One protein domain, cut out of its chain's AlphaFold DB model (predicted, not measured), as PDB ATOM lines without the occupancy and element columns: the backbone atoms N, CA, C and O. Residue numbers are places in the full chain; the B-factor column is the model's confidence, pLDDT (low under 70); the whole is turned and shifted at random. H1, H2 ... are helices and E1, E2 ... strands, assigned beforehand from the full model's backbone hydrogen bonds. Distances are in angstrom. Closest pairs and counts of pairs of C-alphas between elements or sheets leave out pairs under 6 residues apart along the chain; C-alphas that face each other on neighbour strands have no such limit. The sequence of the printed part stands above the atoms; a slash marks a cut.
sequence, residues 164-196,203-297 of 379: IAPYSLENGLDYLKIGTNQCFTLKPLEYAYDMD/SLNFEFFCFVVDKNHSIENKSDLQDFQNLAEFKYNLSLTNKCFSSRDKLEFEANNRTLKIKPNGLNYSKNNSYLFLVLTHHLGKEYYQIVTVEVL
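Overview. This is residues 164 to 196 and 203 to 297 of the 379 residues of an uncharacterized protein of Brachionus plicatilis (UniProt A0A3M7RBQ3). A strongly twisted sheet of four strands, with the long hairpin E6 and E7 as its inner pair, has a small sheet of three strands, E2, E5 and E4, partly face to face with it. H2 fills the corner between E3 and E4, H1 only grazes the larger sheet, and residues 218 to 223 stick out. The 128 printed residues run E1 E2 E3 H1 H2 E4 E5 E6 E7, orders E1 - E7 - E6 - E3 and E2 - E5 - E4, both antiparallel; the class is mostly strand, though under half are in named elements. The whole is compact, radius of gyration of the C-alphas 14.2 A, spans 38 by 33 by 30 A.

Arrangement. Edge strand E1, residues 164 to 168, is antiparallel to E7, residues 286 to 296, at 150 degrees, with N 167 and O 293 2.7 A apart. E7 and E6, residues 273 to 283, form a hairpin, N 277 to O 292 being 2.7 A. E3, residues 206 to 214, is antiparallel to E6, N 211 to O 276 being 2.8 A. E2, residues 184 to 186, pairs with E5, residues 259 to 262, N 186 to O 260 being 2.8 A. E5 forms a hairpin with E4, residues 251 to 254, N 261 to O 252 being 2.8 A. The closest C-alphas of E3 and E5, Phe 208 and Leu 260, are 7.5 A apart. H2, residues 231 to 236, is on the four-strand sheet, over none of its strands; its closest C-alpha pair with E3 is Leu 231 and Phe 208, 5.6 A. Each O i to N i+4 pair in H2 is within hydrogen-bond range; H1, residues 222 to 225, is too short for one.

Along the chain. E1 begins at C-alpha 164, (371.966, 108.547, 224.823). E3 spans 25.9 A, E6 32.2 A and E7 33.4 A, E7 ending at C-alpha 296, (369.805, 108.188, 220.368).

Size, cuts and confidence. Residues 197 to 202 are not printed, a gap of 16.0 A between C-alphas 196 and 203. The links E1 to E2 and H2 to E4 are long. Mean pLDDT of the printed part is 70.7, and 47 residues are under 70, among them 164 to 183 and 217 to 228.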
ATOM      1  N   ILE A 164     373.118 109.440 224.685       44.59
ATOM      2  CA  ILE A 164     371.966 108.547 224.823       44.59
ATOM      3  C   ILE A 164     370.915 109.218 225.730       44.59
ATOM      4  O   ILE A 164     371.288 109.876 226.703       44.59
ATOM      5  N   ALA A 165     369.620 108.992 225.501       42.81
ATOM      6  CA  ALA A 165     368.595 109.252 226.514       42.81
ATOM      7  C   ALA A 165     367.728 108.022 226.810       42.81
ATOM      8  O   ALA A 165     367.065 107.519 225.901       42.81
ATOM      9  N   PRO A 166     367.696 107.539 228.064       42.44
ATOM     10  CA  PRO A 166     366.682 106.607 228.530       42.44
ATOM     11  C   PRO A 166     365.327 107.314 228.726       42.44
ATOM     12  O   PRO A 166     365.270 108.405 229.292       42.44
ATOM     13  N   TYR A 167     364.240 106.679 228.296       42.88
ATOM     14  CA  TYR A 167     362.843 107.027 228.554       42.88
ATOM     15  C   TYR A 167     362.034 105.755 228.862       42.88
ATOM     16  O   TYR A 167     361.936 104.860 228.033       42.88
ATOM     17  N   SER A 168     361.418 105.651 230.039       37.59
ATOM     18  CA  SER A 168     360.424 104.599 230.318       37.59
ATOM     19  C   SER A 168     359.062 105.054 229.800       37.59
ATOM     20  O   SER A 168     358.687 106.204 230.025       37.59
ATOM     21  N   LEU A 169     358.309 104.182 229.125       35.22
ATOM     22  CA  LEU A 169     356.899 104.466 228.850       35.22
ATOM     23  C   LEU A 169     356.045 104.093 230.069       35.22
ATOM     24  O   LEU A 169     356.313 103.104 230.746       35.22
ATOM     25  N   GLU A 170     355.046 104.947 230.293       33.22
ATOM     26  CA  GLU A 170     354.009 104.948 231.333       33.22
ATOM     27  C   GLU A 170     354.462 105.323 232.762       33.22
ATOM     28  O   GLU A 170     354.656 104.505 233.653       33.22
ATOM     29  N   ASN A 171     354.517 106.647 232.969       37.56
ATOM     30  CA  ASN A 171     354.295 107.369 234.234       37.56
ATOM     31  C   ASN A 171     355.404 107.433 235.297       37.56
ATOM     32  O   ASN A 171     355.162 108.003 236.359       37.56
ATOM     33  N   GLY A 172     356.632 106.997 235.023       37.50
ATOM     34  CA  GLY A 172     357.712 107.132 236.009       37.50
ATOM     35  C   GLY A 172     359.113 107.140 235.421       37.50
ATOM     36  O   GLY A 172     359.807 106.138 235.520       37.50
ATOM     37  N   LEU A 173     359.521 108.262 234.820       48.97
ATOM     38  CA  LEU A 173     360.873 108.823 234.943       48.97
ATOM     39  C   LEU A 173     361.013 110.112 234.132       48.97
ATOM     40  O   LEU A 173     360.678 110.169 232.946       48.97
ATOM     41  N   ASP A 174     361.599 111.108 234.788       48.00
ATOM     42  CA  ASP A 174     362.195 112.267 234.147       48.00
ATOM     43  C   ASP A 174     363.333 111.843 233.212       48.00
ATOM     44  O   ASP A 174     364.163 110.979 233.495       48.00
ATOM     45  N   TYR A 175     363.344 112.499 232.065       47.53
ATOM     46  CA  TYR A 175     364.293 112.366 230.977       47.53
ATOM     47  C   TYR A 175     365.757 112.504 231.437       47.53
ATOM     48  O   TYR A 175     366.205 113.590 231.807       47.53
ATOM     49  N   LEU A 176     366.529 111.415 231.357       52.28
ATOM     50  CA  LEU A 176     367.961 111.404 231.671       52.28
ATOM     51  C   LEU A 176     368.777 111.471 230.368       52.28
ATOM     52  O   LEU A 176     368.517 110.736 229.425       52.28
ATOM     53  N   LYS A 177     369.772 112.358 230.277       53.03
ATOM     54  CA  LYS A 177     370.704 112.440 229.133       53.03
ATOM     55  C   LYS A 177     372.094 111.997 229.590       53.03
ATOM     56  O   LYS A 177     372.650 112.603 230.500       53.03
ATOM     57  N   ILE A 178     372.663 110.974 228.957       54.19
ATOM     58  CA  ILE A 178     373.967 110.377 229.306       54.19
ATOM     59  C   ILE A 178     374.821 110.287 228.038       54.19
ATOM     60  O   ILE A 178     374.290 109.981 226.989       54.19
ATOM     61  N   GLY A 179     376.133 110.525 228.064       49.16
ATOM     62  CA  GLY A 179     376.995 110.344 226.877       49.16
ATOM     63  C   GLY A 179     377.036 108.888 226.356       49.16
ATOM     64  O   GLY A 179     377.011 107.970 227.169       49.16
ATOM     65  N   THR A 180     377.203 108.621 225.045       55.28
ATOM     66  CA  THR A 180     377.380 107.225 224.542       55.28
ATOM     67  C   THR A 180     378.634 106.532 225.088       55.28
ATOM     68  O   THR A 180     378.706 105.305 225.180       55.28
ATOM     69  N   ASN A 181     379.612 107.340 225.501       53.66
ATOM     70  CA  ASN A 181     380.856 106.913 226.134       53.66
ATOM     71  C   ASN A 181     380.787 106.875 227.670       53.66
ATOM     72  O   ASN A 181     381.825 106.780 228.323       53.66
ATOM     73  N   GLN A 182     379.607 106.993 228.274       51.53
ATOM     74  CA  GLN A 182     379.439 106.919 229.723       51.53
ATOM     75  C   GLN A 182     378.773 105.600 230.107       51.53
ATOM     76  O   GLN A 182     378.037 105.004 229.321       51.53
ATOM     77  N   CYS A 183     379.062 105.125 231.321       66.50
ATOM     78  CA  CYS A 183     378.274 104.035 231.883       66.50
ATOM     79  C   CYS A 183     376.848 104.541 232.094       66.50
ATOM     80  O   CYS A 183     376.667 105.636 232.629       66.50
ATOM     81  N   PHE A 184     375.859 103.728 231.750       74.81
ATOM     82  CA  PHE A 184     374.504 103.944 232.229       74.81
ATOM     83  C   PHE A 184     374.022 102.717 232.986       74.81
ATOM     84  O   PHE A 184     374.435 101.587 232.713       74.81
ATOM     85  N   THR A 185     373.162 102.962 233.960       79.44
ATOM     86  CA  THR A 185     372.716 101.943 234.895       79.44
ATOM     87  C   THR A 185     371.199 101.934 234.918       79.44
ATOM     88  O   THR A 185     370.584 102.978 235.103       79.44
ATOM     89  N   LEU A 186     370.611 100.756 234.732       79.00
ATOM     90  CA  LEU A 186     369.190 100.494 234.886       79.00
ATOM     91  C   LEU A 186     368.952  99.910 236.280       79.00
ATOM     92  O   LEU A 186     369.378  98.787 236.574       79.00
ATOM     93  N   LYS A 187     368.283 100.684 237.135       76.31
ATOM     94  CA  LYS A 187     367.893 100.320 238.501       76.31
ATOM     95  C   LYS A 187     366.366 100.324 238.652       76.31
ATOM     96  O   LYS A 187     365.805 101.336 239.056       76.31
ATOM     97  N   PRO A 188     365.685  99.198 238.387       68.88
ATOM     98  CA  PRO A 188     364.220  99.124 238.360       68.88
ATOM     99  C   PRO A 188     363.530  99.647 239.628       68.88
ATOM    100  O   PRO A 188     362.486 100.279 239.550       68.88
ATOM    101  N   LEU A 189     364.140  99.441 240.803       64.12
ATOM    102  CA  LEU A 189     363.617  99.928 242.087       64.12
ATOM    103  C   LEU A 189     363.594 101.457 242.211       64.12
ATOM    104  O   LEU A 189     362.734 101.986 242.903       64.12
ATOM    105  N   GLU A 190     364.514 102.168 241.552       56.53
ATOM    106  CA  GLU A 190     364.486 103.638 241.492       56.53
ATOM    107  C   GLU A 190     363.355 104.139 240.572       56.53
ATOM    108  O   GLU A 190     363.043 105.327 240.575       56.53
ATOM    109  N   TYR A 191     362.748 103.243 239.782       51.28
ATOM    110  CA  TYR A 191     361.814 103.556 238.698       51.28
ATOM    111  C   TYR A 191     360.418 102.948 238.908       51.28
ATOM    112  O   TYR A 191     359.565 103.065 238.029       51.28
ATOM    113  N   ALA A 192     360.188 102.269 240.035       49.12
ATOM    114  CA  ALA A 192     358.920 101.626 240.353       49.12
ATOM    115  C   ALA A 192     357.903 102.668 240.842       49.12
ATOM    116  O   ALA A 192     358.106 103.335 241.857       49.12
ATOM    117  N   TYR A 193     356.809 102.806 240.095       46.09
ATOM    118  CA  TYR A 193     355.677 103.656 240.439       46.09
ATOM    119  C   TYR A 193     354.904 102.995 241.580       46.09
ATOM    120  O   TYR A 193     354.343 101.920 241.397       46.09
ATOM    121  N   ASP A 194     354.889 103.653 242.736       39.97
ATOM    122  CA  ASP A 194     354.016 103.328 243.862       39.97
ATOM    123  C   ASP A 194     354.282 101.965 244.530       39.97
ATOM    124  O   ASP A 194     353.696 100.933 244.204       39.97
ATOM    125  N   MET A 195     355.159 101.963 245.535       39.97
ATOM    126  CA  MET A 195     355.060 100.978 246.607       39.97
ATOM    127  C   MET A 195     354.993 101.720 247.932       39.97
ATOM    128  O   MET A 195     356.018 102.005 248.556       39.97
ATOM    129  N   ASP A 196     353.766 101.986 248.376       34.56
ATOM    130  CA  ASP A 196     353.451 101.948 249.798       34.56
ATOM    131  C   ASP A 196     354.191 100.747 250.416       34.56
ATOM    132  O   ASP A 196     353.947  99.577 250.106       34.56
ATOM    133  N   SER A 203     364.735  91.878 248.551       63.00
ATOM    134  CA  SER A 203     364.430  90.483 248.215       63.00
ATOM    135  C   SER A 203     364.083  90.241 246.739       63.00
ATOM    136  O   SER A 203     363.927  89.088 246.335       63.00
ATOM    137  N   LEU A 204     363.951  91.297 245.927       69.94
ATOM    138  CA  LEU A 204     363.529  91.179 244.530       69.94
ATOM    139  C   LEU A 204     364.720  90.914 243.604       69.94
ATOM    140  O   LEU A 204     365.703  91.653 243.614       69.94
ATOM    141  N   ASN A 205     364.590  89.892 242.759       79.06
ATOM    142  CA  ASN A 205     365.492  89.640 241.638       79.06
ATOM    143  C   ASN A 205     364.827  90.112 240.347       79.06
ATOM    144  O   ASN A 205     363.617  89.937 240.172       79.06
ATOM    145  N   PHE A 206     365.622  90.691 239.449       84.06
ATOM    146  CA  PHE A 206     365.138  91.182 238.169       84.06
ATOM    147  C   PHE A 206     365.791  90.436 237.013       84.06
ATOM    148  O   PHE A 206     366.976  90.093 237.035       84.06
ATOM    149  N   GLU A 207     364.995  90.215 235.980       87.25
ATOM    150  CA  GLU A 207     365.441  89.708 234.697       87.25
ATOM    151  C   GLU A 207     365.419  90.849 233.692       87.25
ATOM    152  O   GLU A 207     364.446  91.597 233.609       87.25
ATOM    153  N   PHE A 208     366.504  90.990 232.938       89.06
ATOM    154  CA  PHE A 208     366.649  92.061 231.966       89.06
ATOM    155  C   PHE A 208     366.685  91.478 230.566       89.06
ATOM    156  O   PHE A 208     367.451  90.555 230.288       89.06
ATOM    157  N   PHE A 209     365.918  92.079 229.672       89.38
ATOM    158  CA  PHE A 209     365.887  91.771 228.250       89.38
ATOM    159  C   PHE A 209     366.125  93.064 227.477       89.38
ATOM    160  O   PHE A 209     365.822  94.142 227.986       89.38
ATOM    161  N   CYS A 210     366.668  92.975 226.264       87.69
ATOM    162  CA  CYS A 210     366.846  94.140 225.402       87.69
ATOM    163  C   CYS A 210     366.402  93.858 223.966       87.69
ATOM    164  O   CYS A 210     366.750  92.817 223.404       87.69
ATOM    165  N   PHE A 211     365.700  94.823 223.373       85.88
ATOM    166  CA  PHE A 211     365.174  94.807 222.011       85.88
ATOM    167  C   PHE A 211     365.706  95.985 221.224       85.88
ATOM    168  O   PHE A 211     365.875  97.074 221.764       85.88
ATOM    169  N   VAL A 212     365.901  95.770 219.930       85.62
ATOM    170  CA  VAL A 212     366.207  96.828 218.973       85.62
ATOM    171  C   VAL A 212     364.994  96.980 218.075       85.62
ATOM    172  O   VAL A 212     364.598  96.016 217.423       85.62
ATOM    173  N   VAL A 213     364.422  98.176 218.048       84.00
ATOM    174  CA  VAL A 213     363.232  98.492 217.258       84.00
ATOM    175  C   VAL A 213     363.548  99.668 216.356       84.00
ATOM    176  O   VAL A 213     364.178 100.626 216.794       84.00
ATOM    177  N   ASP A 214     363.155  99.590 215.088       81.75
ATOM    178  CA  ASP A 214     363.255 100.737 214.187       81.75
ATOM    179  C   ASP A 214     362.267 101.811 214.652       81.75
ATOM    180  O   ASP A 214     361.087 101.531 214.850       81.75
ATOM    181  N   LYS A 215     362.736 103.049 214.812       71.94
ATOM    182  CA  LYS A 215     361.923 104.204 215.217       71.94
ATOM    183  C   LYS A 215     360.716 104.437 214.311       71.94
ATOM    184  O   LYS A 215     359.747 105.056 214.739       71.94
ATOM    185  N   ASN A 216     360.781 103.975 213.062       71.50
ATOM    186  CA  ASN A 216     359.697 104.109 212.091       71.50
ATOM    187  C   ASN A 216     358.660 102.978 212.175       71.50
ATOM    188  O   ASN A 216     357.689 103.000 211.421       71.50
ATOM    189  N   HIS A 217     358.862 101.985 213.045       67.19
ATOM    190  CA  HIS A 217     357.917 100.899 213.283       67.19
ATOM    191  C   HIS A 217     357.213 101.096 214.629       67.19
ATOM    192  O   HIS A 217     357.859 101.178 215.675       67.19
ATOM    193  N   SER A 218     355.881 101.148 214.610       58.53
ATOM    194  CA  SER A 218     355.075 101.024 215.822       58.53
ATOM    195  C   SER A 218     355.159  99.587 216.329       58.53
ATOM    196  O   SER A 218     354.991  98.633 215.572       58.53
ATOM    197  N   ILE A 219     355.415  99.423 217.624       61.12
ATOM    198  CA  ILE A 219     355.250  98.126 218.283       61.12
ATOM    199  C   ILE A 219     353.789  98.045 218.668       61.12
ATOM    200  O   ILE A 219     353.360  98.673 219.635       61.12
ATOM    201  N   GLU A 220     353.018  97.322 217.871       53.41
ATOM    202  CA  GLU A 220     351.584  97.193 218.098       53.41
ATOM    203  C   GLU A 220     351.274  96.024 219.036       53.41
ATOM    204  O   GLU A 220     350.295  96.101 219.776       53.41
ATOM    205  N   ASN A 221     352.123  94.984 219.092       53.38
ATOM    206  CA  ASN A 221     351.880  93.820 219.940       53.38
ATOM    207  C   ASN A 221     353.121  93.317 220.698       53.38
ATOM    208  O   ASN A 221     354.229  93.228 220.179       53.38
ATOM    209  N   LYS A 222     352.904  92.855 221.941       52.41
ATOM    210  CA  LYS A 222     353.927  92.186 222.776       52.41
ATOM    211  C   LYS A 222     354.453  90.887 222.133       52.41
ATOM    212  O   LYS A 222     355.546  90.440 222.468       52.41
ATOM    213  N   SER A 223     353.696  90.292 221.203       52.75
ATOM    214  CA  SER A 223     354.125  89.148 220.385       52.75
ATOM    215  C   SER A 223     355.275  89.479 219.434       52.75
ATOM    216  O   SER A 223     356.008  88.576 219.051       52.75
ATOM    217  N   ASP A 224     355.488  90.752 219.101       55.34
ATOM    218  CA  ASP A 224     356.571  91.176 218.202       55.34
ATOM    219  C   ASP A 224     357.942  91.149 218.898       55.34
ATOM    220  O   ASP A 224     358.986  91.332 218.274       55.34
ATOM    221  N   LEU A 225     357.955  90.876 220.205       62.66
ATOM    222  CA  LEU A 225     359.159  90.777 221.018       62.66
ATOM    223  C   LEU A 225     359.679  89.321 221.146       62.66
ATOM    224  O   LEU A 225     360.655  89.107 221.850       62.66
ATOM    225  N   GLN A 226     359.083  88.335 220.456       51.72
ATOM    226  CA  GLN A 226     359.154  86.881 220.736       51.72
ATOM    227  C   GLN A 226     360.523  86.159 220.772       51.72
ATOM    228  O   GLN A 226     360.572  85.033 221.266       51.72
ATOM    229  N   ASP A 227     361.634  86.780 220.374       55.22
ATOM    230  CA  ASP A 227     362.976  86.176 220.451       55.22
ATOM    231  C   ASP A 227     363.772  86.751 221.631       55.22
ATOM    232  O   ASP A 227     364.599  87.658 221.487       55.22
ATOM    233  N   PHE A 228     363.508  86.241 222.834       67.38
ATOM    234  CA  PHE A 228     364.068  86.796 224.064       67.38
ATOM    235  C   PHE A 228     365.256  85.987 224.581       67.38
ATOM    236  O   PHE A 228     365.142  84.795 224.855       67.38
ATOM    237  N   GLN A 229     366.378  86.665 224.818       73.06
ATOM    238  CA  GLN A 229     367.458  86.139 225.650       73.06
ATOM    239  C   GLN A 229     367.590  87.018 226.882       73.06
ATOM    240  O   GLN A 229     367.780  88.234 226.769       73.06
ATOM    241  N   ASN A 230     367.507  86.395 228.055       86.12
ATOM    242  CA  ASN A 230     367.823  87.061 229.308       86.12
ATOM    243  C   ASN A 230     369.281  87.553 229.235       86.12
ATOM    244  O   ASN A 230     370.195  86.799 228.893       86.12
ATOM    245  N   LEU A 231     369.519  88.832 229.529       89.38
ATOM    246  CA  LEU A 231     370.847  89.437 229.420       89.38
ATOM    247  C   LEU A 231     371.859  88.812 230.390       89.38
ATOM    248  O   LEU A 231     373.058  88.836 230.109       89.38
ATOM    249  N   ALA A 232     371.400  88.237 231.505       87.00
ATOM    250  CA  ALA A 232     372.255  87.462 232.394       87.00
ATOM    251  C   ALA A 232     372.717  86.175 231.702       87.00
ATOM    252  O   ALA A 232     373.904  85.853 231.733       87.00
ATOM    253  N   GLU A 233     371.821  85.484 230.999       85.69
ATOM    254  CA  GLU A 233     372.171  84.294 230.223       85.69
ATOM    255  C   GLU A 233     373.131  84.639 229.078       85.69
ATOM    256  O   GLU A 233     374.177  84.005 228.939       85.69
ATOM    257  N   PHE A 234     372.848  85.706 228.323       86.19
ATOM    258  CA  PHE A 234     373.742  86.212 227.275       86.19
ATOM    259  C   PHE A 234     375.149  86.517 227.806       86.19
ATOM    260  O   PHE A 234     376.145  86.218 227.142       86.19
ATOM    261  N   LYS A 235     375.257  87.081 229.016       86.06
ATOM    262  CA  LYS A 235     376.552  87.392 229.630       86.06
ATOM    263  C   LYS A 235     377.386  86.139 229.899       86.06
ATOM    264  O   LYS A 235     378.593  86.169 229.656       86.06
ATOM    265  N   TYR A 236     376.770  85.061 230.385       84.94
ATOM    266  CA  TYR A 236     377.494  83.865 230.831       84.94
ATOM    267  C   TYR A 236     377.588  82.751 229.775       84.94
ATOM    268  O   TYR A 236     378.521  81.951 229.828       84.94
ATOM    269  N   ASN A 237     376.690  82.699 228.787       84.56
ATOM    270  CA  ASN A 237     376.645  81.619 227.799       84.56
ATOM    271  C   ASN A 237     377.351  81.989 226.481       84.56
ATOM    272  O   ASN A 237     376.848  82.782 225.687       84.56
ATOM    273  N   LEU A 238     378.525  81.392 226.219       75.94
ATOM    274  CA  LEU A 238     379.394  81.601 225.038       75.94
ATOM    275  C   LEU A 238     378.726  81.433 223.667       75.94
ATOM    276  O   LEU A 238     379.176  82.081 222.725       75.94
ATOM    277  N   SER A 239     377.617  80.709 223.545       77.88
ATOM    278  CA  SER A 239     376.938  80.515 222.257       77.88
ATOM    279  C   SER A 239     375.905  81.591 221.897       77.88
ATOM    280  O   SER A 239     375.477  81.649 220.747       77.88
ATOM    281  N   LEU A 240     375.506  82.454 222.838       78.06
ATOM    282  CA  LEU A 240     374.393  83.386 222.632       78.06
ATOM    283  C   LEU A 240     374.815  84.702 221.959       78.06
ATOM    284  O   LEU A 240     375.831  85.312 222.297       78.06
ATOM    285  N   THR A 241     374.005  85.185 221.022       77.94
ATOM    286  CA  THR A 241     374.191  86.474 220.338       77.94
ATOM    287  C   THR A 241     373.041  87.416 220.658       77.94
ATOM    288  O   THR A 241     371.888  87.006 220.586       77.94
ATOM    289  N   ASN A 242     373.335  88.690 220.918       83.31
ATOM    290  CA  ASN A 242     372.324  89.696 221.230       83.31
ATOM    291  C   ASN A 242     372.428  90.891 220.269       83.31
ATOM    292  O   ASN A 242     373.520  91.397 220.024       83.31
ATOM    293  N   LYS A 243     371.295  91.360 219.730       84.50
ATOM    294  CA  LYS A 243     371.264  92.486 218.777       84.50
ATOM    295  C   LYS A 243     371.596  93.833 219.428       84.50
ATOM    296  O   LYS A 243     372.142  94.710 218.762       84.50
ATOM    297  N   CYS A 244     371.290  94.003 220.713       86.12
ATOM    298  CA  CYS A 244     371.551  95.241 221.433       86.12
ATOM    299  C   CYS A 244     373.032  95.461 221.736       86.12
ATOM    300  O   CYS A 244     373.437  96.615 221.810       86.12
ATOM    301  N   PHE A 245     373.838  94.409 221.911       86.94
ATOM    302  CA  PHE A 245     375.203  94.524 222.439       86.94
ATOM    303  C   PHE A 245     376.249  93.979 221.467       86.94
ATOM    304  O   PHE A 245     376.106  92.880 220.939       86.94
ATOM    305  N   SER A 246     377.342  94.721 221.269       74.69
ATOM    306  CA  SER A 246     378.512  94.245 220.508       74.69
ATOM    307  C   SER A 246     379.303  93.197 221.274       74.69
ATOM    308  O   SER A 246     379.907  92.313 220.672       74.69
ATOM    309  N   SER A 247     379.341  93.314 222.603       83.31
ATOM    310  CA  SER A 247     380.159  92.462 223.449       83.31
ATOM    311  C   SER A 247     379.606  92.349 224.868       83.31
ATOM    312  O   SER A 247     378.954  93.251 225.393       83.31
ATOM    313  N   ARG A 248     379.883  91.209 225.498       86.75
ATOM    314  CA  ARG A 248     379.328  90.800 226.799       86.75
ATOM    315  C   ARG A 248     380.085  91.365 227.988       86.75
ATOM    316  O   ARG A 248     379.502  91.567 229.047       86.75
ATOM    317  N   ASP A 249     381.372  91.662 227.813       88.00
ATOM    318  CA  ASP A 249     382.219  92.327 228.816       88.00
ATOM    319  C   ASP A 249     381.709  93.734 229.174       88.00
ATOM    320  O   ASP A 249     382.081  94.305 230.209       88.00
ATOM    321  N   LYS A 250     380.844  94.284 228.313       86.94
ATOM    322  CA  LYS A 250     380.177  95.572 228.479       86.94
ATOM    323  C   LYS A 250     378.948  95.516 229.383       86.94
ATOM    324  O   LYS A 250     378.403  96.574 229.686       86.94
ATOM    325  N   LEU A 251     378.551  94.328 229.843       90.44
ATOM    326  CA  LEU A 251     377.440  94.121 230.767       90.44
ATOM    327  C   LEU A 251     377.940  93.779 232.172       90.44
ATOM    328  O   LEU A 251     378.694  92.826 232.386       90.44
ATOM    329  N   GLU A 252     377.465  94.514 233.166       90.50
ATOM    330  CA  GLU A 252     377.716  94.268 234.580       90.50
ATOM    331  C   GLU A 252     376.385  94.143 235.326       90.50
ATOM    332  O   GLU A 252     375.486  94.952 235.136       90.50
ATOM    333  N   PHE A 253     376.252  93.095 236.139       88.31
ATOM    334  CA  PHE A 253     375.097  92.916 237.014       88.31
ATOM    335  C   PHE A 253     375.581  93.192 238.426       88.31
ATOM    336  O   PHE A 253     376.503  92.526 238.898       88.31
ATOM    337  N   GLU A 254     374.990  94.186 239.072       82.62
ATOM    338  CA  GLU A 254     375.315  94.560 240.442       82.62
ATOM    339  C   GLU A 254     374.210  94.060 241.392       82.62
ATOM    340  O   GLU A 254     373.064  93.831 240.986       82.62
ATOM    341  N   ALA A 255     374.573  93.867 242.665       69.12
ATOM    342  CA  ALA A 255     373.657  93.578 243.770       69.12
ATOM    343  C   ALA A 255     372.637  92.445 243.494       69.12
ATOM    344  O   ALA A 255     371.443  92.656 243.653       69.12
ATOM    345  N   ASN A 256     373.075  91.237 243.121       71.69
ATOM    346  CA  ASN A 256     372.202  90.075 242.841       71.69
ATOM    347  C   ASN A 256     371.204  90.295 241.686       71.69
ATOM    348  O   ASN A 256     370.013  90.061 241.839       71.69
ATOM    349  N   ASN A 257     371.671  90.758 240.522       77.88
ATOM    350  CA  ASN A 257     370.808  91.050 239.364       77.88
ATOM    351  C   ASN A 257     369.715  92.090 239.665       77.88
ATOM    352  O   ASN A 257     368.676  92.108 239.014       77.88
ATOM    353  N   ARG A 258     369.936  92.980 240.638       77.62
ATOM    354  CA  ARG A 258     369.031  94.112 240.898       77.62
ATOM    355  C   ARG A 258     369.298  95.300 240.005       77.62
ATOM    356  O   ARG A 258     368.481  96.206 239.887       77.62
ATOM    357  N   THR A 259     370.478  95.337 239.415       83.94
ATOM    358  CA  THR A 259     370.940  96.484 238.662       83.94
ATOM    359  C   THR A 259     371.709  95.998 237.454       83.94
ATOM    360  O   THR A 259     372.649  95.211 237.587       83.94
ATOM    361  N   LEU A 260     371.307  96.480 236.281       88.12
ATOM    362  CA  LEU A 260     372.020  96.253 235.036       88.12
ATOM    363  C   LEU A 260     372.826  97.499 234.700       88.12
ATOM    364  O   LEU A 260     372.274  98.567 234.451       88.12
ATOM    365  N   LYS A 261     374.143  97.356 234.660       88.62
ATOM    366  CA  LYS A 261     375.068  98.409 234.274       88.62
ATOM    367  C   LYS A 261     375.667  98.100 232.916       88.62
ATOM    368  O   LYS A 261     376.166  97.002 232.659       88.62
ATOM    369  N   ILE A 262     375.621  99.098 232.049       87.06
ATOM    370  CA  ILE A 262     376.075  99.010 230.672       87.06
ATOM    371  C   ILE A 262     377.247  99.967 230.521       87.06
ATOM    372  O   ILE A 262     377.129 101.175 230.738       87.06
ATOM    373  N   LYS A 263     378.409  99.399 230.201       83.12
ATOM    374  CA  LYS A 263     379.662 100.135 230.034       83.12
ATOM    375  C   LYS A 263     379.628 101.010 228.770       83.12
ATOM    376  O   LYS A 263     378.829 100.747 227.866       83.12
ATOM    377  N   PRO A 264     380.534 102.001 228.668       73.31
ATOM    378  CA  PRO A 264     380.691 102.832 227.481       73.31
ATOM    379  C   PRO A 264     380.753 101.999 226.203       73.31
ATOM    380  O   PRO A 264     381.465 100.990 226.162       73.31
ATOM    381  N   ASN A 265     380.030 102.435 225.167       71.25
ATOM    382  CA  ASN A 265     379.946 101.743 223.874       71.25
ATOM    383  C   ASN A 265     379.472 100.279 223.963       71.25
ATOM    384  O   ASN A 265     379.784  99.471 223.092       71.25
ATOM    385  N   GLY A 266     378.747  99.920 225.027       80.50
ATOM    386  CA  GLY A 266     378.204  98.577 225.199       80.50
ATOM    387  C   GLY A 266     377.066  98.265 224.240       80.50
ATOM    388  O   GLY A 266     377.031  97.181 223.658       80.50
ATOM    389  N   LEU A 267     376.157  99.222 224.051       81.12
ATOM    390  CA  LEU A 267     375.076  99.084 223.084       81.12
ATOM    391  C   LEU A 267     375.552  99.390 221.661       81.12
ATOM    392  O   LEU A 267     376.310 100.330 221.421       81.12
ATOM    393  N   ASN A 268     375.029  98.634 220.702       83.31
ATOM    394  CA  ASN A 268     375.214  98.844 219.270       83.31
ATOM    395  C   ASN A 268     374.334  99.989 218.773       83.31
ATOM    396  O   ASN A 268     373.352  99.736 218.077       83.31
ATOM    397  N   TYR A 269     374.652 101.230 219.151       74.38
ATOM    398  CA  TYR A 269     373.850 102.412 218.824       74.38
ATOM    399  C   TYR A 269     373.675 102.628 217.313       74.38
ATOM    400  O   TYR A 269     374.637 102.680 216.551       74.38
ATOM    401  N   SER A 270     372.429 102.851 216.903       79.12
ATOM    402  CA  SER A 270     372.014 103.243 215.562       79.12
ATOM    403  C   SER A 270     370.982 104.356 215.685       79.12
ATOM    404  O   SER A 270     370.058 104.273 216.492       79.12
ATOM    405  N   LYS A 271     371.130 105.412 214.880       70.94
ATOM    406  CA  LYS A 271     370.259 106.600 214.937       70.94
ATOM    407  C   LYS A 271     368.794 106.286 214.635       70.94
ATOM    408  O   LYS A 271     367.918 106.960 215.176       70.94
ATOM    409  N   ASN A 272     368.557 105.275 213.806       78.00
ATOM    410  CA  ASN A 272     367.224 104.866 213.374       78.00
ATOM    411  C   ASN A 272     366.579 103.869 214.336       78.00
ATOM    412  O   ASN A 272     365.436 103.495 214.122       78.00
ATOM    413  N   ASN A 273     367.283 103.458 215.391       79.50
ATOM    414  CA  ASN A 273     366.792 102.449 216.312       79.50
ATOM    415  C   ASN A 273     366.507 103.052 217.690       79.50
ATOM    416  O   ASN A 273     367.208 103.956 218.159       79.50
ATOM    417  N   SER A 274     365.507 102.485 218.347       81.81
ATOM    418  CA  SER A 274     365.228 102.613 219.770       81.81
ATOM    419  C   SER A 274     365.522 101.272 220.439       81.81
ATOM    420  O   SER A 274     365.294 100.206 219.863       81.81
ATOM    421  N   TYR A 275     366.078 101.319 221.644       84.31
ATOM    422  CA  TYR A 275     366.468 100.140 222.408       84.31
ATOM    423  C   TYR A 275     365.510  99.992 223.574       84.31
ATOM    424  O   TYR A 275     365.508 100.824 224.472       84.31
ATOM    425  N   LEU A 276     364.685  98.958 223.570       85.81
ATOM    426  CA  LEU A 276     363.745  98.706 224.654       85.81
ATOM    427  C   LEU A 276     364.354  97.721 225.629       85.81
ATOM    428  O   LEU A 276     364.851  96.681 225.225       85.81
ATOM    429  N   PHE A 277     364.276  98.022 226.909       85.38
ATOM    430  CA  PHE A 277     364.659  97.135 227.986       85.38
ATOM    431  C   PHE A 277     363.409  96.699 228.721       85.38
ATOM    432  O   PHE A 277     362.780  97.506 229.400       85.38
ATOM    433  N   LEU A 278     363.057  95.424 228.596       85.38
ATOM    434  CA  LEU A 278     362.026  94.825 229.432       85.38
ATOM    435  C   LEU A 278     362.704  94.317 230.697       85.38
ATOM    436  O   LEU A 278     363.651  93.533 230.637       85.38
ATOM    437  N   VAL A 279     362.212  94.782 231.832       84.19
ATOM    438  CA  VAL A 279     362.621  94.330 233.152       84.19
ATOM    439  C   VAL A 279     361.465  93.533 233.735       84.19
ATOM    440  O   VAL A 279     360.372  94.078 233.862       84.19
ATOM    441  N   LEU A 280     361.698  92.270 234.086       82.81
ATOM    442  CA  LEU A 280     360.714  91.400 234.734       82.81
ATOM    443  C   LEU A 280     361.109  91.120 236.184       82.81
ATOM    444  O   LEU A 280     362.292  90.996 236.502       82.81
ATOM    445  N   THR A 281     360.124  90.972 237.062       81.38
ATOM    446  CA  THR A 281     360.317  90.408 238.402       81.38
ATOM    447  C   THR A 281     359.101  89.592 238.818       81.38
ATOM    448  O   THR A 281     357.974  89.858 238.399       81.38
ATOM    449  N   HIS A 282     359.336  88.589 239.656       79.56
ATOM    450  CA  HIS A 282     358.303  87.725 240.209       79.56
ATOM    451  C   HIS A 282     358.191  87.976 241.708       79.56
ATOM    452  O   HIS A 282     359.152  87.780 242.454       79.56
ATOM    453  N   HIS A 283     357.009  88.381 242.164       74.44
ATOM    454  CA  HIS A 283     356.754  88.633 243.576       74.44
ATOM    455  C   HIS A 283     355.359  88.146 243.967       74.44
ATOM    456  O   HIS A 283     354.381  88.409 243.273       74.44
ATOM    457  N   LEU A 284     355.268  87.400 245.074       74.75
ATOM    458  CA  LEU A 284     354.002  86.865 245.608       74.75
ATOM    459  C   LEU A 284     353.164  86.090 244.568       74.75
ATOM    460  O   LEU A 284     351.938  86.180 244.547       74.75
ATOM    461  N   GLY A 285     353.828  85.335 243.685       71.75
ATOM    462  CA  GLY A 285     353.168  84.545 242.638       71.75
ATOM    463  C   GLY A 285     352.607  85.367 241.471       71.75
ATOM    464  O   GLY A 285     351.881  84.819 240.646       71.75
ATOM    465  N   LYS A 286     352.930  86.663 241.391       68.88
ATOM    466  CA  LYS A 286     352.601  87.536 240.262       68.88
ATOM    467  C   LYS A 286     353.869  87.979 239.537       68.88
ATOM    468  O   LYS A 286     354.902  88.208 240.166       68.88
ATOM    469  N   GLU A 287     353.766  88.094 238.219       72.81
ATOM    470  CA  GLU A 287     354.793  88.693 237.369       72.81
ATOM    471  C   GLU A 287     354.517  90.193 237.229       72.81
ATOM    472  O   GLU A 287     353.387  90.612 236.964       72.81
ATOM    473  N   TYR A 288     355.562  90.991 237.402       73.50
ATOM    474  CA  TYR A 288     355.560  92.430 237.195       73.50
ATOM    475  C   TYR A 288     356.589  92.771 236.131       73.50
ATOM    476  O   TYR A 288     357.654  92.150 236.070       73.50
ATOM    477  N   TYR A 289     356.286  93.773 235.310       75.06
ATOM    478  CA  TYR A 289     357.195  94.208 234.265       75.06
ATOM    479  C   TYR A 289     357.258  95.721 234.121       75.06
ATOM    480  O   TYR A 289     356.288  96.427 234.388       75.06
ATOM    481  N   GLN A 290     358.407  96.195 233.651       74.25
ATOM    482  CA  GLN A 290     358.652  97.582 233.283       74.25
ATOM    483  C   GLN A 290     359.396  97.631 231.949       74.25
ATOM    484  O   GLN A 290     360.252  96.790 231.684       74.25
ATOM    485  N   ILE A 291     359.080  98.623 231.115       76.25
ATOM    486  CA  ILE A 291     359.762  98.845 229.840       76.25
ATOM    487  C   ILE A 291     360.515 100.172 229.894       76.25
ATOM    488  O   ILE A 291     359.909 101.242 229.888       76.25
ATOM    489  N   VAL A 292     361.844 100.098 229.897       77.00
ATOM    490  CA  VAL A 292     362.731 101.256 229.770       77.00
ATOM    491  C   VAL A 292     363.217 101.339 228.341       77.00
ATOM    492  O   VAL A 292     363.988 100.507 227.886       77.00
ATOM    493  N   THR A 293     362.815 102.359 227.618       77.62
ATOM    494  CA  THR A 293     363.337 102.609 226.286       77.62
ATOM    495  C   THR A 293     364.575 103.488 226.336       77.62
ATOM    496  O   THR A 293     364.791 104.247 227.269       77.62
ATOM    497  N   VAL A 294     365.432 103.378 225.339       77.62
ATOM    498  CA  VAL A 294     366.680 104.113 225.226       77.62
ATOM    499  C   VAL A 294     366.819 104.548 223.777       77.62
ATOM    500  O   VAL A 294     366.828 103.726 222.867       77.62
ATOM    501  N   GLU A 295     366.934 105.850 223.552       73.50
ATOM    502  CA  GLU A 295     367.030 106.436 222.219       73.50
ATOM    503  C   GLU A 295     368.316 107.230 222.045       73.50
ATOM    504  O   GLU A 295     368.795 107.922 222.948       73.50
ATOM    505  N   VAL A 296     368.844 107.185 220.824       68.69
ATOM    506  CA  VAL A 296     369.805 108.188 220.368       68.69
ATOM    507  C   VAL A 296     369.013 109.436 219.994       68.69
ATOM    508  O   VAL A 296     368.179 109.388 219.083       68.69
ATOM    509  N   LEU A 297     369.249 110.532 220.708       59.41
ATOM    510  CA  LEU A 297     368.533 111.785 220.496       59.41
ATOM    511  C   LEU A 297     369.083 112.586 219.324       59.41
ATOM    512  O   LEU A 297     370.277 112.555 219.021       59.41
TER     513      LEU A 297